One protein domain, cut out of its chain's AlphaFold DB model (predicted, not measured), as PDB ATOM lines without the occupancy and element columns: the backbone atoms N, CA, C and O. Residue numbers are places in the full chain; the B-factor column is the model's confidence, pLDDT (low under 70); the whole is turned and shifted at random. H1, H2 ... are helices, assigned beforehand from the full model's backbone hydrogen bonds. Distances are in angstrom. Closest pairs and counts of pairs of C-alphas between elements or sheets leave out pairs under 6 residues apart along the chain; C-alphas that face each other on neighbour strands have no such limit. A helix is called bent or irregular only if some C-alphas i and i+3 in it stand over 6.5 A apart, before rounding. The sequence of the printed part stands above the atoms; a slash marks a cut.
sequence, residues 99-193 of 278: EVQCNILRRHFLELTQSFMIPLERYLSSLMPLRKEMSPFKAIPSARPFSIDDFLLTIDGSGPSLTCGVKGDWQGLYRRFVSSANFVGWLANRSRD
ATOM      1  N   GLU A  99       0.654 -56.079  -7.975       89.56
ATOM      2  CA  GLU A  99       1.599 -55.834  -6.879       89.56
ATOM      3  C   GLU A  99       3.043 -56.194  -7.247       89.56
ATOM      4  O   GLU A  99       3.977 -55.435  -6.971       89.56
ATOM      5  N   VAL A 100       3.237 -57.327  -7.930       89.25
ATOM      6  CA  VAL A 100       4.560 -57.778  -8.379       89.25
ATOM      7  C   VAL A 100       5.104 -56.822  -9.438       89.25
ATOM      8  O   VAL A 100       6.278 -56.451  -9.389       89.25
ATOM      9  N   GLN A 101       4.256 -56.375 -10.366       88.06
ATOM     10  CA  GLN A 101       4.635 -55.398 -11.391       88.06
ATOM     11  C   GLN A 101       5.010 -54.044 -10.766       88.06
ATOM     12  O   GLN A 101       6.058 -53.480 -11.094       88.06
ATOM     13  N   CYS A 102       4.222 -53.570  -9.797       90.81
ATOM     14  CA  CYS A 102       4.515 -52.370  -9.015       90.81
ATOM     15  C   CYS A 102       5.868 -52.470  -8.298       90.81
ATOM     16  O   CYS A 102       6.654 -51.524  -8.331       90.81
ATOM     17  N   ASN A 103       6.179 -53.613  -7.685       92.00
ATOM     18  CA  ASN A 103       7.453 -53.809  -6.989       92.00
ATOM     19  C   ASN A 103       8.652 -53.845  -7.946       92.00
ATOM     20  O   ASN A 103       9.697 -53.274  -7.629       92.00
ATOM     21  N   ILE A 104       8.502 -54.439  -9.134       91.06
ATOM     22  CA  ILE A 104       9.530 -54.397 -10.187       91.06
ATOM     23  C   ILE A 104       9.813 -52.949 -10.602       91.06
ATOM     24  O   ILE A 104      10.977 -52.557 -10.696       91.06
ATOM     25  N   LEU A 105       8.765 -52.147 -10.814       91.88
ATOM     26  CA  LEU A 105       8.894 -50.734 -11.176       91.88
ATOM     27  C   LEU A 105       9.569 -49.918 -10.070       91.88
ATOM     28  O   LEU A 105      10.539 -49.214 -10.344       91.88
ATOM     29  N   ARG A 106       9.100 -50.039  -8.821       94.12
ATOM     30  CA  ARG A 106       9.679 -49.325  -7.671       94.12
ATOM     31  C   ARG A 106      11.162 -49.627  -7.518       94.12
ATOM     32  O   ARG A 106      11.959 -48.703  -7.387       94.12
ATOM     33  N   ARG A 107      11.537 -50.907  -7.584       93.38
ATOM     34  CA  ARG A 107      12.935 -51.330  -7.488       93.38
ATOM     35  C   ARG A 107      13.779 -50.749  -8.619       93.38
ATOM     36  O   ARG A 107      14.837 -50.197  -8.348       93.38
ATOM     37  N   HIS A 108      13.295 -50.821  -9.858       92.00
ATOM     38  CA  HIS A 108      14.013 -50.262 -10.999       92.00
ATOM     39  C   HIS A 108      14.268 -48.757 -10.845       92.00
ATOM     40  O   HIS A 108      15.398 -48.305 -11.016       92.00
ATOM     41  N   PHE A 109      13.241 -47.980 -10.494       92.69
ATOM     42  CA  PHE A 109      13.397 -46.536 -10.326       92.69
ATOM     43  C   PHE A 109      14.249 -46.171  -9.110       92.69
ATOM     44  O   PHE A 109      14.976 -45.180  -9.173       92.69
ATOM     45  N   LEU A 110      14.222 -46.967  -8.039       94.44
ATOM     46  CA  LEU A 110      15.116 -46.786  -6.898       94.44
ATOM     47  C   LEU A 110      16.583 -46.979  -7.307       94.44
ATOM     48  O   LEU A 110      17.398 -46.093  -7.070       94.44
ATOM     49  N   GLU A 111      16.903 -48.091  -7.971       92.19
ATOM     50  CA  GLU A 111      18.260 -48.402  -8.446       92.19
ATOM     51  C   GLU A 111      18.762 -47.350  -9.455       92.19
ATOM     52  O   GLU A 111      19.918 -46.917  -9.405       92.19
ATOM     53  N   LEU A 112      17.876 -46.887 -10.346       92.19
ATOM     54  CA  LEU A 112      18.183 -45.830 -11.306       92.19
ATOM     55  C   LEU A 112      18.437 -44.487 -10.611       92.19
ATOM     56  O   LEU A 112      19.385 -43.789 -10.961       92.19
ATOM     57  N   THR A 113      17.629 -44.144  -9.605       93.75
ATOM     58  CA  THR A 113      17.801 -42.913  -8.821       93.75
ATOM     59  C   THR A 113      19.109 -42.950  -8.040       93.75
ATOM     60  O   THR A 113      19.865 -41.988  -8.081       93.75
ATOM     61  N   GLN A 114      19.436 -44.068  -7.388       93.12
ATOM     62  CA  GLN A 114      20.716 -44.233  -6.695       93.12
ATOM     63  C   GLN A 114      21.894 -44.068  -7.659       93.12
ATOM     64  O   GLN A 114      22.797 -43.281  -7.399       93.12
ATOM     65  N   SER A 115      21.838 -44.733  -8.816       93.25
ATOM     66  CA  SER A 115      22.853 -44.598  -9.869       93.25
ATOM     67  C   SER A 115      23.019 -43.156 -10.347       93.25
ATOM     68  O   SER A 115      24.136 -42.703 -10.579       93.25
ATOM     69  N   PHE A 116      21.913 -42.420 -10.462       94.12
ATOM     70  CA  PHE A 116      21.914 -41.007 -10.822       94.12
ATOM     71  C   PHE A 116      22.482 -40.103  -9.711       94.12
ATOM     72  O   PHE A 116      23.158 -39.120 -10.009       94.12
ATOM     73  N   MET A 117      22.254 -40.418  -8.436       94.31
ATOM     74  CA  MET A 117      22.711 -39.583  -7.318       94.31
ATOM     75  C   MET A 117      24.181 -39.810  -6.938       94.31
ATOM     76  O   MET A 117      24.842 -38.862  -6.520       94.31
ATOM     77  N   ILE A 118      24.725 -41.018  -7.127       93.31
ATOM     78  CA  ILE A 118      26.106 -41.365  -6.734       93.31
ATOM     79  C   ILE A 118      27.161 -40.364  -7.257       93.31
ATOM     80  O   ILE A 118      27.990 -39.920  -6.455       93.31
ATOM     81  N   PRO A 119      27.172 -39.960  -8.546       93.56
ATOM     82  CA  PRO A 119      28.157 -38.998  -9.041       93.56
ATOM     83  C   PRO A 119      28.032 -37.620  -8.383       93.56
ATOM     84  O   PRO A 119      29.047 -37.001  -8.065       93.56
ATOM     85  N   LEU A 120      26.802 -37.154  -8.130       93.12
ATOM     86  CA  LEU A 120      26.547 -35.881  -7.451       93.12
ATOM     87  C   LEU A 120      27.087 -35.906  -6.020       93.12
ATOM     88  O   LEU A 120      27.763 -34.973  -5.591       93.12
ATOM     89  N   GLU A 121      26.820 -36.985  -5.287       92.38
ATOM     90  CA  GLU A 121      27.308 -37.154  -3.918       92.38
ATOM     91  C   GLU A 121      28.833 -37.221  -3.865       92.38
ATOM     92  O   GLU A 121      29.450 -36.543  -3.041       92.38
ATOM     93  N   ARG A 122      29.451 -37.975  -4.780       92.06
ATOM     94  CA  ARG A 122      30.911 -38.066  -4.895       92.06
ATOM     95  C   ARG A 122      31.535 -36.702  -5.183       92.06
ATOM     96  O   ARG A 122      32.518 -36.339  -4.537       92.06
ATOM     97  N   TYR A 123      30.969 -35.948  -6.124       93.06
ATOM     98  CA  TYR A 123      31.451 -34.608  -6.441       93.06
ATOM     99  C   TYR A 123      31.319 -33.673  -5.237       93.06
ATOM    100  O   TYR A 123      32.303 -33.045  -4.856       93.06
ATOM    101  N   LEU A 124      30.172 -33.657  -4.551       91.44
ATOM    102  CA  LEU A 124      30.008 -32.859  -3.331       91.44
ATOM    103  C   LEU A 124      31.013 -33.235  -2.238       91.44
ATOM    104  O   LEU A 124      31.557 -32.349  -1.586       91.44
ATOM    105  N   SER A 125      31.307 -34.522  -2.056       90.00
ATOM    106  CA  SER A 125      32.356 -34.964  -1.133       90.00
ATOM    107  C   SER A 125      33.738 -34.427  -1.506       90.00
ATOM    108  O   SER A 125      34.507 -34.088  -0.614       90.00
ATOM    109  N   SER A 126      34.044 -34.277  -2.797       90.50
ATOM    110  CA  SER A 126      35.306 -33.669  -3.249       90.50
ATOM    111  C   SER A 126      35.395 -32.159  -2.975       90.50
ATOM    112  O   SER A 126      36.490 -31.596  -2.920       90.50
ATOM    113  N   LEU A 127      34.256 -31.490  -2.775       90.00
ATOM    114  CA  LEU A 127      34.194 -30.072  -2.412       90.00
ATOM    115  C   LEU A 127      34.371 -29.830  -0.908       90.00
ATOM    116  O   LEU A 127      34.565 -28.681  -0.506       90.00
ATOM    117  N   MET A 128      34.299 -30.883  -0.086       88.00
ATOM    118  CA  MET A 128      34.438 -30.771   1.364       88.00
ATOM    119  C   MET A 128      35.893 -30.469   1.757       88.00
ATOM    120  O   MET A 128      36.815 -31.043   1.170       88.00
ATOM    121  N   PRO A 129      36.115 -29.602   2.760       86.25
ATOM    122  CA  PRO A 129      37.454 -29.311   3.253       86.25
ATOM    123  C   PRO A 129      38.048 -30.525   3.969       86.25
ATOM    124  O   PRO A 129      37.338 -31.362   4.539       86.25
ATOM    125  N   LEU A 130      39.375 -30.630   3.952       81.56
ATOM    126  CA  LEU A 130      40.068 -31.748   4.584       81.56
ATOM    127  C   LEU A 130      40.122 -31.557   6.103       81.56
ATOM    128  O   LEU A 130      40.354 -30.459   6.594       81.56
ATOM    129  N   ARG A 131      40.043 -32.654   6.872       74.62
ATOM    130  CA  ARG A 131      40.204 -32.605   8.344       74.62
ATOM    131  C   ARG A 131      41.505 -31.933   8.791       74.62
ATOM    132  O   ARG A 131      41.538 -31.293   9.830       74.62
ATOM    133  N   LYS A 132      42.560 -32.053   7.981       74.06
ATOM    134  CA  LYS A 132      43.887 -31.453   8.214       74.06
ATOM    135  C   LYS A 132      43.847 -29.921   8.265       74.06
ATOM    136  O   LYS A 132      44.740 -29.303   8.827       74.06
ATOM    137  N   GLU A 133      42.835 -29.322   7.642       75.31
ATOM    138  CA  GLU A 133      42.638 -27.874   7.593       75.31
ATOM    139  C   GLU A 133      41.881 -27.358   8.827       75.31
ATOM    140  O   GLU A 133      41.827 -26.147   9.045       75.31
ATOM    141  N   MET A 134      41.331 -28.249   9.668       81.75
ATOM    142  CA  MET A 134      40.702 -27.859  10.928       81.75
ATOM    143  C   MET A 134      41.768 -27.471  11.948       81.75
ATOM    144  O   MET A 134      42.502 -28.310  12.463       81.75
ATOM    145  N   SER A 135      41.830 -26.178  12.256       84.12
ATOM    146  CA  SER A 135      42.694 -25.633  13.297       84.12
ATOM    147  C   SER A 135      41.849 -24.886  14.324       84.12
ATOM    148  O   SER A 135      41.047 -24.051  13.909       84.12
ATOM    149  N   PRO A 136      42.069 -25.085  15.637       84.06
ATOM    150  CA  PRO A 136      41.432 -24.296  16.696       84.06
ATOM    151  C   PRO A 136      41.531 -22.785  16.464       84.06
ATOM    152  O   PRO A 136      40.594 -22.034  16.713       84.06
ATOM    153  N   PHE A 137      42.655 -22.325  15.914       84.94
ATOM    154  CA  PHE A 137      42.936 -20.906  15.710       84.94
ATOM    155  C   PHE A 137      42.376 -20.349  14.395       84.94
ATOM    156  O   PHE A 137      42.415 -19.140  14.202       84.94
ATOM    157  N   LYS A 138      41.790 -21.171  13.514       86.19
ATOM    158  CA  LYS A 138      41.178 -20.717  12.251       86.19
ATOM    159  C   LYS A 138      39.672 -20.960  12.231       86.19
ATOM    160  O   LYS A 138      39.178 -21.915  12.824       86.19
ATOM    161  N   ALA A 139      38.943 -20.100  11.522       83.75
ATOM    162  CA  ALA A 139      37.513 -20.288  11.300       83.75
ATOM    163  C   ALA A 139      37.218 -21.663  10.673       83.75
ATOM    164  O   ALA A 139      38.058 -22.234   9.974       83.75
ATOM    165  N   ILE A 140      36.008 -22.180  10.914       84.94
ATOM    166  CA  ILE A 140      35.564 -23.445  10.320       84.94
ATOM    167  C   ILE A 140      35.625 -23.297   8.795       84.94
ATOM    168  O   ILE A 140      34.997 -22.374   8.268       84.94
ATOM    169  N   PRO A 141      36.362 -24.168   8.086       86.00
ATOM    170  CA  PRO A 141      36.450 -24.079   6.640       86.00
ATOM    171  C   PRO A 141      35.070 -24.316   6.021       86.00
ATOM    172  O   PRO A 141      34.321 -25.188   6.464       86.00
ATOM    173  N   SER A 142      34.722 -23.539   5.000       84.88
ATOM    174  CA  SER A 142      33.499 -23.746   4.228       84.88
ATOM    175  C   SER A 142      33.735 -24.751   3.102       84.88
ATOM    176  O   SER A 142      34.834 -24.862   2.555       84.88
ATOM    177  N   ALA A 143      32.688 -25.494   2.737       86.19
ATOM    178  CA  ALA A 143      32.715 -26.287   1.515       86.19
ATOM    179  C   ALA A 143      32.794 -25.366   0.290       86.19
ATOM    180  O   ALA A 143      32.203 -24.280   0.273       86.19
ATOM    181  N   ARG A 144      33.508 -25.813  -0.747       89.00
ATOM    182  CA  ARG A 144      33.548 -25.099  -2.029       89.00
ATOM    183  C   ARG A 144      32.149 -25.075  -2.666       89.00
ATOM    184  O   ARG A 144      31.399 -26.040  -2.503       89.00
ATOM    185  N   PRO A 145      31.781 -23.996  -3.382       90.56
ATOM    186  CA  PRO A 145      30.481 -23.911  -4.033       90.56
ATOM    187  C   PRO A 145      30.345 -24.980  -5.124       90.56
ATOM    188  O   PRO A 145      31.319 -25.346  -5.778       90.56
ATOM    189  N   PHE A 146      29.122 -25.473  -5.323       93.56
ATOM    190  CA  PHE A 146      28.818 -26.411  -6.400       93.56
ATOM    191  C   PHE A 146      28.915 -25.707  -7.760       93.56
ATOM    192  O   PHE A 146      28.227 -24.710  -7.984       93.56
ATOM    193  N   SER A 147      29.720 -26.255  -8.669       93.88
ATOM    194  CA  SER A 147      29.824 -25.808 -10.059       93.88
ATOM    195  C   SER A 147      29.331 -26.911 -10.986       93.88
ATOM    196  O   SER A 147      29.827 -28.038 -10.947       93.88
ATOM    197  N   ILE A 148      28.335 -26.597 -11.818       93.81
ATOM    198  CA  ILE A 148      27.797 -27.584 -12.757       93.81
ATOM    199  C   ILE A 148      28.825 -27.963 -13.820       93.81
ATOM    200  O   ILE A 148      28.915 -29.135 -14.170       93.81
ATOM    201  N   ASP A 149      29.615 -27.013 -14.314       93.75
ATOM    202  CA  ASP A 149      30.567 -27.291 -15.388       93.75
ATOM    203  C   ASP A 149      31.698 -28.197 -14.889       93.75
ATOM    204  O   ASP A 149      31.996 -29.204 -15.530       93.75
ATOM    205  N   ASP A 150      32.216 -27.942 -13.685       93.62
ATOM    206  CA  ASP A 150      33.206 -28.818 -13.047       93.62
ATOM    207  C   ASP A 150      32.631 -30.206 -12.763       93.62
ATOM    208  O   ASP A 150      33.304 -31.217 -12.960       93.62
ATOM    209  N   PHE A 151      31.374 -30.274 -12.313       94.44
ATOM    210  CA  PHE A 151      30.694 -31.544 -12.087       94.44
ATOM    211  C   PHE A 151      30.588 -32.361 -13.381       94.44
ATOM    212  O   PHE A 151      30.908 -33.552 -13.380       94.44
ATOM    213  N   LEU A 152      30.179 -31.744 -14.491       93.19
ATOM    214  CA  LEU A 152      29.994 -32.442 -15.764       93.19
ATOM    215  C   LEU A 152      31.305 -33.024 -16.312       93.19
ATOM    216  O   LEU A 152      31.273 -34.119 -16.870       93.19
ATOM    217  N   LEU A 153      32.451 -32.378 -16.063       91.38
ATOM    218  CA  LEU A 153      33.775 -32.925 -16.402       91.38
ATOM    219  C   LEU A 153      34.078 -34.248 -15.678       91.38
ATOM    220  O   LEU A 153      34.851 -35.066 -16.171       91.38
ATOM    221  N   THR A 154      33.464 -34.496 -14.516       89.00
ATOM    222  CA  THR A 154      33.664 -35.744 -13.760       89.00
ATOM    223  C   THR A 154      32.814 -36.914 -14.267       89.00
ATOM    224  O   THR A 154      33.103 -38.071 -13.945       89.00
ATOM    225  N   ILE A 155      31.776 -36.648 -15.071       86.94
ATOM    226  CA  ILE A 155      30.813 -37.672 -15.503       86.94
ATOM    227  C   ILE A 155      31.438 -38.671 -16.472       86.94
ATOM    228  O   ILE A 155      31.147 -39.861 -16.372       86.94
ATOM    229  N   ASP A 156      32.319 -38.235 -17.366       79.12
ATOM    230  CA  ASP A 156      32.867 -39.121 -18.399       79.12
ATOM    231  C   ASP A 156      33.709 -40.267 -17.797       79.12
ATOM    232  O   ASP A 156      33.736 -41.370 -18.340       79.12
ATOM    233  N   GLY A 157      34.330 -40.044 -16.628       75.88
ATOM    234  CA  GLY A 157      35.118 -41.051 -15.900       75.88
ATOM    235  C   GLY A 157      34.432 -41.677 -14.678       75.88
ATOM    236  O   GLY A 157      34.942 -42.643 -14.114       75.88
ATOM    237  N   SER A 158      33.311 -41.129 -14.203       78.25
ATOM    238  CA  SER A 158      32.643 -41.564 -12.960       78.25
ATOM    239  C   SER A 158      31.114 -41.460 -13.008       78.25
ATOM    240  O   SER A 158      30.462 -41.327 -11.973       78.25
ATOM    241  N   GLY A 159      30.531 -41.507 -14.203       82.00
ATOM    242  CA  GLY A 159      29.104 -41.298 -14.417       82.00
ATOM    243  C   GLY A 159      28.208 -42.488 -14.047       82.00
ATOM    244  O   GLY A 159      28.686 -43.592 -13.761       82.00
ATOM    245  N   PRO A 160      26.875 -42.298 -14.124       82.75
ATOM    246  CA  PRO A 160      25.881 -43.328 -13.802       82.75
ATOM    247  C   PRO A 160      25.986 -44.591 -14.656       82.75
ATOM    248  O   PRO A 160      25.524 -45.653 -14.245       82.75
ATOM    249  N   SER A 161      26.603 -44.506 -15.837       78.06
ATOM    250  CA  SER A 161      26.832 -45.652 -16.723       78.06
ATOM    251  C   SER A 161      27.676 -46.760 -16.087       78.06
ATOM    252  O   SER A 161      27.657 -47.887 -16.573       78.06
ATOM    253  N   LEU A 162      28.414 -46.456 -15.014       80.56
ATOM    254  CA  LEU A 162      29.176 -47.447 -14.252       80.56
ATOM    255  C   LEU A 162      28.288 -48.327 -13.364       80.56
ATOM    256  O   LEU A 162      28.658 -49.458 -13.064       80.56
ATOM    257  N   THR A 163      27.128 -47.822 -12.939       82.44
ATOM    258  CA  THR A 163      26.226 -48.517 -12.009       82.44
ATOM    259  C   THR A 163      24.891 -48.895 -12.643       82.44
ATOM    260  O   THR A 163      24.188 -49.754 -12.115       82.44
ATOM    261  N   CYS A 164      24.538 -48.310 -13.793       82.25
ATOM    262  CA  CYS A 164      23.335 -48.658 -14.538       82.25
ATOM    263  C   CYS A 164      23.600 -48.808 -16.045       82.25
ATOM    264  O   CYS A 164      24.367 -48.069 -16.654       82.25
ATOM    265  N   GLY A 165      22.913 -49.765 -16.678       82.44
ATOM    266  CA  GLY A 165      23.043 -50.044 -18.116       82.44
ATOM    267  C   GLY A 165      22.267 -49.086 -19.029       82.44
ATOM    268  O   GLY A 165      22.173 -49.327 -20.236       82.44
ATOM    269  N   VAL A 166      21.666 -48.031 -18.472       86.75
ATOM    270  CA  VAL A 166      20.846 -47.078 -19.224       86.75
ATOM    271  C   VAL A 166      21.755 -46.114 -19.988       86.75
ATOM    272  O   VAL A 166      22.637 -45.465 -19.430       86.75
ATOM    273  N   LYS A 167      21.532 -46.026 -21.299       88.25
ATOM    274  CA  LYS A 167      22.288 -45.154 -22.208       88.25
ATOM    275  C   LYS A 167      21.483 -43.909 -22.546       88.25
ATOM    276  O   LYS A 167      20.261 -43.991 -22.632       88.25
ATOM    277  N   GLY A 168      22.156 -42.816 -22.868       90.19
ATOM    278  CA  GLY A 168      21.524 -41.584 -23.325       90.19
ATOM    279  C   GLY A 168      22.355 -40.367 -22.951       90.19
ATOM    280  O   GLY A 168      23.524 -40.499 -22.593       90.19
ATOM    281  N   ASP A 169      21.727 -39.204 -23.026       91.25
ATOM    282  CA  ASP A 169      22.311 -37.924 -22.654       91.25
ATOM    283  C   ASP A 169      22.206 -37.692 -21.139       91.25
ATOM    284  O   ASP A 169      21.300 -37.026 -20.631       91.25
ATOM    285  N   TRP A 170      23.139 -38.286 -20.394       91.44
ATOM    286  CA  TRP A 170      23.236 -38.073 -18.951       91.44
ATOM    287  C   TRP A 170      23.567 -36.621 -18.605       91.44
ATOM    288  O   TRP A 170      22.998 -36.086 -17.655       91.44
ATOM    289  N   GLN A 171      24.444 -35.973 -19.374       92.50
ATOM    290  CA  GLN A 171      24.851 -34.593 -19.107       92.50
ATOM    291  C   GLN A 171      23.658 -33.633 -19.226       92.50
ATOM    292  O   GLN A 171      23.432 -32.826 -18.323       92.50
ATOM    293  N   GLY A 172      22.841 -33.765 -20.275       93.12
ATOM    294  CA  GLY A 172      21.609 -32.993 -20.438       93.12
ATOM    295  C   GLY A 172      20.598 -33.238 -19.317       93.12
ATOM    296  O   GLY A 172      20.006 -32.285 -18.803       93.12
ATOM    297  N   LEU A 173      20.462 -34.487 -18.854       93.38
ATOM    298  CA  LEU A 173      19.605 -34.801 -17.709       93.38
ATOM    299  C   LEU A 173      20.082 -34.097 -16.429       93.38
ATOM    300  O   LEU A 173      19.261 -33.531 -15.707       93.38
ATOM    301  N   TYR A 174      21.389 -34.093 -16.156       95.00
ATOM    302  CA  TYR A 174      21.939 -33.375 -15.007       95.00
ATOM    303  C   TYR A 174      21.753 -31.866 -15.123       95.00
ATOM    304  O   TYR A 174      21.341 -31.247 -14.144       95.00
ATOM    305  N   ARG A 175      21.967 -31.275 -16.309       94.94
ATOM    306  CA  ARG A 175      21.674 -29.851 -16.547       94.94
ATOM    307  C   ARG A 175      20.223 -29.525 -16.216       94.94
ATOM    308  O   ARG A 175      19.966 -28.589 -15.465       94.94
ATOM    309  N   ARG A 176      19.280 -30.353 -16.675       93.06
ATOM    310  CA  ARG A 176      17.858 -30.185 -16.353       93.06
ATOM    311  C   ARG A 176      17.566 -30.340 -14.860       93.06
ATOM    312  O   ARG A 176      16.752 -29.596 -14.319       93.06
ATOM    313  N   PHE A 177      18.196 -31.311 -14.203       94.62
ATOM    314  CA  PHE A 177      17.978 -31.577 -12.785       94.62
ATOM    315  C   PHE A 177      18.495 -30.445 -11.897       94.62
ATOM    316  O   PHE A 177      17.773 -30.026 -10.997       94.62
ATOM    317  N   VAL A 178      19.688 -29.910 -12.172       94.50
ATOM    318  CA  VAL A 178      20.289 -28.811 -11.396       94.50
ATOM    319  C   VAL A 178      19.428 -27.546 -11.437       94.50
ATOM    320  O   VAL A 178      19.315 -26.848 -10.434       94.50
ATOM    321  N   SER A 179      18.743 -27.289 -12.553       92.88
ATOM    322  CA  SER A 179      17.787 -26.179 -12.677       92.88
ATOM    323  C   SER A 179      16.445 -26.419 -11.967       92.88
ATOM    324  O   SER A 179      15.595 -25.535 -11.947       92.88
ATOM    325  N   SER A 180      16.208 -27.609 -11.410       92.75
ATOM    326  CA  SER A 180      14.931 -27.955 -10.782       92.75
ATOM    327  C   SER A 180      14.877 -27.579  -9.299       92.75
ATOM    328  O   SER A 180      15.874 -27.639  -8.579       92.75
ATOM    329  N   ALA A 181      13.669 -27.306  -8.796       92.56
ATOM    330  CA  ALA A 181      13.434 -27.070  -7.368       92.56
ATOM    331  C   ALA A 181      13.858 -28.260  -6.481       92.56
ATOM    332  O   ALA A 181      14.278 -28.067  -5.340       92.56
ATOM    333  N   ASN A 182      13.800 -29.486  -7.015       92.56
ATOM    334  CA  ASN A 182      14.237 -30.685  -6.301       92.56
ATOM    335  C   ASN A 182      15.735 -30.630  -5.983       92.56
ATOM    336  O   ASN A 182      16.131 -30.950  -4.864       92.56
ATOM    337  N   PHE A 183      16.559 -30.197  -6.942       95.25
ATOM    338  CA  PHE A 183      17.996 -30.060  -6.721       95.25
ATOM    339  C   PHE A 183      18.307 -28.955  -5.716       95.25
ATOM    340  O   PHE A 183      19.133 -29.164  -4.834       95.25
ATOM    341  N   VAL A 184      17.611 -27.818  -5.796       93.62
ATOM    342  CA  VAL A 184      17.779 -26.716  -4.835       93.62
ATOM    343  C   VAL A 184      17.513 -27.197  -3.406       93.62
ATOM    344  O   VAL A 184      18.347 -26.997  -2.522       93.62
ATOM    345  N   GLY A 185      16.391 -27.889  -3.182       94.69
ATOM    346  CA  GLY A 185      16.059 -28.451  -1.870       94.69
ATOM    347  C   GLY A 185      17.069 -29.503  -1.402       94.69
ATOM    348  O   GLY A 185      17.512 -29.479  -0.252       94.69
ATOM    349  N   TRP A 186      17.484 -30.393  -2.304       94.19
ATOM    350  CA  TRP A 186      18.484 -31.419  -2.013       94.19
ATOM    351  C   TRP A 186      19.851 -30.821  -1.642       94.19
ATOM    352  O   TRP A 186      20.425 -31.198  -0.620       94.19
ATOM    353  N   LEU A 187      20.352 -29.850  -2.414       93.88
ATOM    354  CA  LEU A 187      21.644 -29.201  -2.182       93.88
ATOM    355  C   LEU A 187      21.640 -28.396  -0.879       93.88
ATOM    356  O   LEU A 187      22.618 -28.439  -0.130       93.88
ATOM    357  N   ALA A 188      20.542 -27.697  -0.579       93.38
ATOM    358  CA  ALA A 188      20.383 -26.973   0.678       93.38
ATOM    359  C   ALA A 188      20.421 -27.928   1.881       93.38
ATOM    360  O   ALA A 188      21.163 -27.688   2.838       93.38
ATOM    361  N   ASN A 189      19.690 -29.048   1.808       93.38
ATOM    362  CA  ASN A 189      19.736 -30.072   2.849       93.38
ATOM    363  C   ASN A 189      21.153 -30.635   3.009       93.38
ATOM    364  O   ASN A 189      21.674 -30.703   4.120       93.38
ATOM    365  N   ARG A 190      21.816 -30.961   1.896       91.44
ATOM    366  CA  ARG A 190      23.161 -31.533   1.929       91.44
ATOM    367  C   ARG A 190      24.193 -30.562   2.495       91.44
ATOM    368  O   ARG A 190      25.036 -30.965   3.287       91.44
ATOM    369  N   SER A 191      24.097 -29.283   2.146       90.69
ATOM    370  CA  SER A 191      24.964 -28.227   2.682       90.69
ATOM    371  C   SER A 191      24.783 -28.061   4.190       90.69
ATOM    372  O   SER A 191      25.758 -27.884   4.918       90.69
ATOM    373  N   ARG A 192      23.543 -28.172   4.685       91.69
ATOM    374  CA  ARG A 192      23.249 -28.162   6.122       91.69
ATOM    375  C   ARG A 192      23.891 -29.349   6.839       91.69
ATOM    376  O   ARG A 192      24.544 -29.135   7.858       91.69
ATOM    377  N   ASP A 193      23.759 -30.557   6.295       91.56
ATOM    378  CA  ASP A 193      24.360 -31.765   6.876       91.56
ATOM    379  C   ASP A 193      25.889 -31.651   6.940       91.56
ATOM    380  O   ASP A 193      26.499 -31.942   7.969       91.56
TER     381      ASP A 193
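AT A GLANCE: This is residues 99 to 193 of the 278 residues of a protein of Ancylostoma ceylanicum (UniProt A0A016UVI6). A long bent helix, H1, sticks out of a small helical body with its first residues, 99 to 110, while its second arm, H1b, runs into that body. There the shorter helices H2, H3 and H4 follow one another in a loose arc round one side of H1b. At the end of the domain away from residue 99, residues 134 to 139 of a long loop stick out as well. The printed part has 95 residues with four named helices, in the order H1, H2, H3, H4, and no named strand; its class is all helix. The whole is loose, with a radius of gyration of the C-alphas of 16.4 A, and spans 58 by 29 by 25 A, only just elongated.

IN THESE COORDINATES: Find C-alpha 99 at (1.599, -55.834, -6.879), where H1, residues 99 to 127, begins. By its hydrogen bonds H1 was assigned as one helix, but it is bent: C-alphas 116 and 119 are 6.8 A apart. Its arm H1a, residues 99 to 116, is 25.5 A long, and its arm H1b, residues 119 to 127, is 12.7 A long and ends at C-alpha 127 at (34.194, -30.072, -2.412). H2, residues 148 to 158, is 14.8 A long and only just irregular, with C-alphas 153 and 156 lying 6.6 A apart. H3, residues 170 to 178, measures 12.3 A. H4, residues 181 to 193, runs 18.6 A to C-alpha 193 at (24.360, -31.765, 6.876).

HOW THE PARTS SIT: Start at the bend, where the lines of H1a and H1b stand at a shallow tilt of 33 degrees, only just short of steep. H1b touches H2, and their closest C-alphas, those of Tyr 123 and Phe 151, are 6.5 A apart; the two run opposite ways at a steep tilt of 63 degrees. H2 and H3 form a helical hairpin: they touch, with the closest C-alphas, those of Leu 152 and Gln 171, 6.5 A apart. They run opposite ways at 37 degrees, a tilt only just steep. H3 and H4 are close but not clearly touching, about perpendicular at 77 degrees, with the closest C-alphas, those of Phe 177 and Phe 183, 6.3 A apart. H4 and H1b are near each other, while H1b and H3 are apart. H1a is apart from H2, H3 and H4. In H1a, H1b, H3 and H4 every O i to N i+4 pair is within hydrogen-bond range; in H2, 3 of 7 are, beside 6 of 8 O i to N i+3 pairs.

THE WHOLE: Look for the two C-alphas farthest apart at Glu 99 and Phe 137, 58.6 A from each other. Without the stretches that stand free, the body of 77 residues spans 41 by 27 by 23 A. The links from H1 to H2, residues 128 to 147, and from H2 to H3 are long, and that from H3 to H4 is tight. The printed part has no cut. Its mean pLDDT is 89.5, and no printed residue is under 70.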